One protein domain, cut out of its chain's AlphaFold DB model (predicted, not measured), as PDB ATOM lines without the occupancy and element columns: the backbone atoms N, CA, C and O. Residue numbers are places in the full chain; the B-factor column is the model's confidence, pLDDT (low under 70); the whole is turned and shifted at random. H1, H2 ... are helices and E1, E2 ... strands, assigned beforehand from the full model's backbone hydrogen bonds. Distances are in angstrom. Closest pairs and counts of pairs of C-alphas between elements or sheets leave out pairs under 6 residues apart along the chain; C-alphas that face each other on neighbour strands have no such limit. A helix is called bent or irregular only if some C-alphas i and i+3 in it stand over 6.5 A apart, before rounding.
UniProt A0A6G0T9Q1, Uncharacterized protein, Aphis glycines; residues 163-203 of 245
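Overview. This is residues 163 to 203 of the 245 residues of an uncharacterized protein of Aphis glycines (UniProt A0A6G0T9Q1). A two-stranded antiparallel hairpin, E1 and E2, makes the long part of this domain, and one short helix, H1, packs on E1 at the end of the hairpin where E1 begins. The loop of residues 185 to 192 closes the hairpin at the other end. The printed part has 41 residues with one named helix and two named strands, in the order H1, E1, E2 along the chain, and the class is mixed, helices and strands. The whole is loose, with a radius of gyration of the C-alphas of 11.4 A, and flat, with spans of 32 by 26 by 11 A.

Arrangement. The sheet has two strands, E1, residues 179 to 184, and E2, residues 193 to 199, which are antiparallel neighbours and form a hairpin. Their N-to-C directions stand at 139 degrees. C-alphas that face each other include those of Val 180 and Gln 198, 4.7 A apart, and those of Phe 182 and Gln 195, 4.4 A apart. N 181 and O 197 are within hydrogen-bond range at 2.7 A, and so are N 194 and O 183 at 2.8 A. H1, residues 165 to 174, has 6 pairs of C-alphas within 8 A of E1; the closest are those of Ala 169 and Tyr 179, 5.1 A apart. The centres of H1 and E1 are 11.1 A apart. H1 and E2 are near each other, with 5 pairs of C-alphas within 10 A. In H1 every O i to N i+4 pair is within hydrogen-bond range.

Along the chain. E2 has 7 residues, the longest strand by residues, and measures 15.6 A from its first to its last C-alpha, from Ile 193 at (22.482, 45.494, 16.693) to Arg 199 at (11.014, 35.167, 18.875). E1 has 6 residues and measures 16.6 A, beginning at C-alpha 179, (8.245, 38.436, 15.792). H1 has 10 residues and measures 14.4 A, beginning at C-alpha 165, (9.971, 45.852, 9.700). H1 is not bent.

Size, cuts and confidence. The two C-alphas farthest apart in the domain, those of Asn 191 and Val 203, are 32.2 A apart. The first and last printed C-alphas, of Thr 163 and Val 203, are 27.1 A apart. The printed part has no cut. The link from H1 to E1, with 4 residues between them, is tight, and the link from E1 to E2, with 8 residues between them, is short. The mean pLDDT of the printed part is 93.4, and no printed residue is under 70.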
ATOM      1  N   THR A 163       5.842  49.001   5.118       75.88
ATOM      2  CA  THR A 163       7.036  48.178   4.879       75.88
ATOM      3  C   THR A 163       8.062  48.287   6.006       75.88
ATOM      4  O   THR A 163       9.142  47.697   5.920       75.88
ATOM      5  N   TRP A 164       7.761  49.018   7.085       83.25
ATOM      6  CA  TRP A 164       8.679  49.152   8.209       83.25
ATOM      7  C   TRP A 164       8.666  47.881   9.059       83.25
ATOM      8  O   TRP A 164       7.785  47.654   9.891       83.25
ATOM      9  N   THR A 165       9.728  47.084   8.927       85.38
ATOM     10  CA  THR A 165       9.971  45.852   9.700       85.38
ATOM     11  C   THR A 165       9.821  46.055  11.212       85.38
ATOM     12  O   THR A 165       9.387  45.158  11.936       85.38
ATOM     13  N   ARG A 166      10.140  47.258  11.704       88.94
ATOM     14  CA  ARG A 166      10.006  47.630  13.116       88.94
ATOM     15  C   ARG A 166       8.548  47.728  13.571       88.94
ATOM     16  O   ARG A 166       8.239  47.227  14.648       88.94
ATOM     17  N   GLY A 167       7.674  48.335  12.765       90.12
ATOM     18  CA  GLY A 167       6.252  48.489  13.090       90.12
ATOM     19  C   GLY A 167       5.551  47.135  13.149       90.12
ATOM     20  O   GLY A 167       4.913  46.808  14.148       90.12
ATOM     21  N   LYS A 168       5.801  46.282  12.148       91.44
ATOM     22  CA  LYS A 168       5.285  44.907  12.123       91.44
ATOM     23  C   LYS A 168       5.752  44.090  13.331       91.44
ATOM     24  O   LYS A 168       4.945  43.454  14.000       91.44
ATOM     25  N   ALA A 169       7.044  44.142  13.663       93.31
ATOM     26  CA  ALA A 169       7.568  43.437  14.834       93.31
ATOM     27  C   ALA A 169       6.964  43.952  16.154       93.31
ATOM     28  O   ALA A 169       6.718  43.160  17.064       93.31
ATOM     29  N   GLN A 170       6.704  45.260  16.261       92.12
ATOM     30  CA  GLN A 170       6.035  45.851  17.418       92.12
ATOM     31  C   GLN A 170       4.585  45.366  17.537       92.12
ATOM     32  O   GLN A 170       4.204  44.911  18.613       92.12
ATOM     33  N   MET A 171       3.808  45.395  16.452       90.94
ATOM     34  CA  MET A 171       2.430  44.891  16.445       90.94
ATOM     35  C   MET A 171       2.360  43.412  16.824       90.94
ATOM     36  O   MET A 171       1.598  43.049  17.716       90.94
ATOM     37  N   ASN A 172       3.211  42.571  16.229       93.56
ATOM     38  CA  ASN A 172       3.265  41.147  16.557       93.56
ATOM     39  C   ASN A 172       3.615  40.922  18.037       93.56
ATOM     40  O   ASN A 172       2.996  40.099  18.706       93.56
ATOM     41  N   ARG A 173       4.557  41.698  18.594       94.00
ATOM     42  CA  ARG A 173       4.902  41.626  20.023       94.00
ATOM     43  C   ARG A 173       3.717  41.980  20.927       94.00
ATOM     44  O   ARG A 173       3.576  41.355  21.982       94.00
ATOM     45  N   MET A 174       2.919  42.977  20.543       91.75
ATOM     46  CA  MET A 174       1.718  43.384  21.282       91.75
ATOM     47  C   MET A 174       0.612  42.330  21.185       91.75
ATOM     48  O   MET A 174      -0.005  42.029  22.198       91.75
ATOM     49  N   ARG A 175       0.453  41.701  20.013       92.75
ATOM     50  CA  ARG A 175      -0.465  40.572  19.763       92.75
ATOM     51  C   ARG A 175      -0.060  39.262  20.438       92.75
ATOM     52  O   ARG A 175      -0.803  38.289  20.404       92.75
ATOM     53  N   GLY A 176       1.147  39.201  20.999       94.56
ATOM     54  CA  GLY A 176       1.720  37.954  21.497       94.56
ATOM     55  C   GLY A 176       2.085  36.957  20.389       94.56
ATOM     56  O   GLY A 176       2.310  35.789  20.683       94.56
ATOM     57  N   GLU A 177       2.184  37.391  19.137       95.56
ATOM     58  CA  GLU A 177       2.586  36.564  17.998       95.56
ATOM     59  C   GLU A 177       4.112  36.452  17.886       95.56
ATOM     60  O   GLU A 177       4.871  37.171  18.542       95.56
ATOM     61  N   SER A 178       4.586  35.550  17.022       97.31
ATOM     62  CA  SER A 178       6.008  35.468  16.696       97.31
ATOM     63  C   SER A 178       6.491  36.734  15.990       97.31
ATOM     64  O   SER A 178       5.816  37.268  15.102       97.31
ATOM     65  N   TYR A 179       7.683  37.205  16.345       97.38
ATOM     66  CA  TYR A 179       8.245  38.436  15.792       97.38
ATOM     67  C   TYR A 179       9.767  38.378  15.685       97.38
ATOM     68  O   TYR A 179      10.429  37.605  16.374       97.38
ATOM     69  N   VAL A 180      10.333  39.250  14.849       97.19
ATOM     70  CA  VAL A 180      11.786  39.389  14.713       97.19
ATOM     71  C   VAL A 180      12.295  40.428  15.713       97.19
ATOM     72  O   VAL A 180      12.039  41.629  15.580       97.19
ATOM     73  N   GLY A 181      12.978  39.948  16.747       96.31
ATOM     74  CA  GLY A 181      13.622  40.739  17.786       96.31
ATOM     75  C   GLY A 181      15.062  41.123  17.450       96.31
ATOM     76  O   GLY A 181      15.616  40.753  16.418       96.31
ATOM     77  N   PHE A 182      15.671  41.865  18.370       95.25
ATOM     78  CA  PHE A 182      17.038  42.354  18.236       95.25
ATOM     79  C   PHE A 182      18.036  41.479  19.005       95.25
ATOM     80  O   PHE A 182      17.740  41.018  20.114       95.25
ATOM     81  N   ARG A 183      19.238  41.311  18.449       95.50
ATOM     82  CA  ARG A 183      20.438  40.840  19.157       95.50
ATOM     83  C   ARG A 183      21.632  41.722  18.849       95.50
ATOM     84  O   ARG A 183      21.651  42.455  17.865       95.50
ATOM     85  N   ARG A 184      22.661  41.601  19.677       96.44
ATOM     86  CA  ARG A 184      23.993  42.118  19.361       96.44
ATOM     87  C   ARG A 184      24.659  41.174  18.359       96.44
ATOM     88  O   ARG A 184      24.486  39.958  18.472       96.44
ATOM     89  N   ALA A 185      25.360  41.728  17.372       95.94
ATOM     90  CA  ALA A 185      26.089  40.930  16.387       95.94
ATOM     91  C   ALA A 185      27.184  40.097  17.070       95.94
ATOM     92  O   ALA A 185      27.245  38.888  16.862       95.94
ATOM     93  N   ASP A 186      27.941  40.734  17.969       95.25
ATOM     94  CA  ASP A 186      28.951  40.089  18.805       95.25
ATOM     95  C   ASP A 186      28.595  40.265  20.282       95.25
ATOM     96  O   ASP A 186      28.094  41.311  20.694       95.25
ATOM     97  N   ALA A 187      28.914  39.274  21.117       92.31
ATOM     98  CA  ALA A 187      28.669  39.357  22.560       92.31
ATOM     99  C   ALA A 187      29.443  40.507  23.237       92.31
ATOM    100  O   ALA A 187      28.995  41.045  24.246       92.31
ATOM    101  N   LYS A 188      30.595  40.892  22.669       93.19
ATOM    102  CA  LYS A 188      31.488  41.929  23.208       93.19
ATOM    103  C   LYS A 188      31.279  43.312  22.578       93.19
ATOM    104  O   LYS A 188      31.739  44.297  23.144       93.19
ATOM    105  N   SER A 189      30.607  43.409  21.424       90.69
ATOM    106  CA  SER A 189      30.433  44.680  20.712       90.69
ATOM    107  C   SER A 189      29.043  45.274  20.970       90.69
ATOM    108  O   SER A 189      28.012  44.607  20.887       90.69
ATOM    109  N   THR A 190      28.996  46.563  21.319       90.38
ATOM    110  CA  THR A 190      27.732  47.306  21.511       90.38
ATOM    111  C   THR A 190      27.275  48.019  20.240       90.38
ATOM    112  O   THR A 190      26.127  48.439  20.141       90.38
ATOM    113  N   ASN A 191      28.152  48.108  19.240       94.25
ATOM    114  CA  ASN A 191      27.970  49.015  18.108       94.25
ATOM    115  C   ASN A 191      27.084  48.443  16.994       94.25
ATOM    116  O   ASN A 191      26.571  49.202  16.178       94.25
ATOM    117  N   LYS A 192      26.895  47.119  16.939       95.69
ATOM    118  CA  LYS A 192      26.102  46.457  15.894       95.69
ATOM    119  C   LYS A 192      24.949  45.671  16.513       95.69
ATOM    120  O   LYS A 192      25.159  44.637  17.147       95.69
ATOM    121  N   ILE A 193      23.729  46.160  16.304       94.56
ATOM    122  CA  ILE A 193      22.482  45.494  16.693       94.56
ATOM    123  C   ILE A 193      21.792  45.005  15.417       94.56
ATOM    124  O   ILE A 193      21.548  45.791  14.504       94.56
ATOM    125  N   LEU A 194      21.485  43.712  15.356       94.00
ATOM    126  CA  LEU A 194      20.809  43.058  14.238       94.00
ATOM    127  C   LEU A 194      19.374  42.712  14.635       94.00
ATOM    128  O   LEU A 194      19.133  42.263  15.756       94.00
ATOM    129  N   GLN A 195      18.427  42.920  13.719       94.31
ATOM    130  CA  GLN A 195      17.030  42.510  13.876       94.31
ATOM    131  C   GLN A 195      16.789  41.211  13.104       94.31
ATOM    132  O   GLN A 195      16.191  41.217  12.033       94.31
ATOM    133  N   ASP A 196      17.317  40.107  13.615       95.44
ATOM    134  CA  ASP A 196      17.279  38.798  12.954       95.44
ATOM    135  C   ASP A 196      16.850  37.654  13.889       95.44
ATOM    136  O   ASP A 196      16.727  36.508  13.457       95.44
ATOM    137  N   VAL A 197      16.574  37.937  15.166       97.19
ATOM    138  CA  VAL A 197      16.192  36.896  16.125       97.19
ATOM    139  C   VAL A 197      14.715  36.594  16.011       97.19
ATOM    140  O   VAL A 197      13.888  37.381  16.464       97.19
ATOM    141  N   GLN A 198      14.375  35.414  15.508       97.62
ATOM    142  CA  GLN A 198      13.010  34.908  15.604       97.62
ATOM    143  C   GLN A 198      12.648  34.664  17.076       97.62
ATOM    144  O   GLN A 198      13.283  33.875  17.776       97.62
ATOM    145  N   ARG A 199      11.633  35.375  17.564       97.62
ATOM    146  CA  ARG A 199      11.014  35.167  18.875       97.62
ATOM    147  C   ARG A 199       9.703  34.428  18.652       97.62
ATOM    148  O   ARG A 199       8.891  34.857  17.838       97.62
ATOM    149  N   ALA A 200       9.515  33.319  19.363       97.50
ATOM    150  CA  ALA A 200       8.281  32.548  19.303       97.50
ATOM    151  C   ALA A 200       7.088  33.365  19.829       97.50
ATOM    152  O   ALA A 200       7.267  34.317  20.596       97.50
ATOM    153  N   ALA A 201       5.882  32.969  19.419       96.56
ATOM    154  CA  ALA A 201       4.651  33.493  19.992       96.56
ATOM    155  C   ALA A 201       4.621  33.263  21.512       96.56
ATOM    156  O   ALA A 201       5.252  32.339  22.036       96.56
ATOM    157  N   ARG A 202       3.897  34.118  22.231       95.19
ATOM    158  CA  ARG A 202       3.656  33.944  23.660       95.19
ATOM    159  C   ARG A 202       2.772  32.717  23.842       95.19
ATOM    160  O   ARG A 202       1.678  32.649  23.299       95.19
ATOM    161  N   VAL A 203       3.255  31.766  24.627       94.62
ATOM    162  CA  VAL A 203       2.521  30.548  24.970       94.62
ATOM    163  C   VAL A 203       2.486  30.449  26.488       94.62
ATOM    164  O   VAL A 203       3.482  30.747  27.154       94.62
TER     165      VAL A 203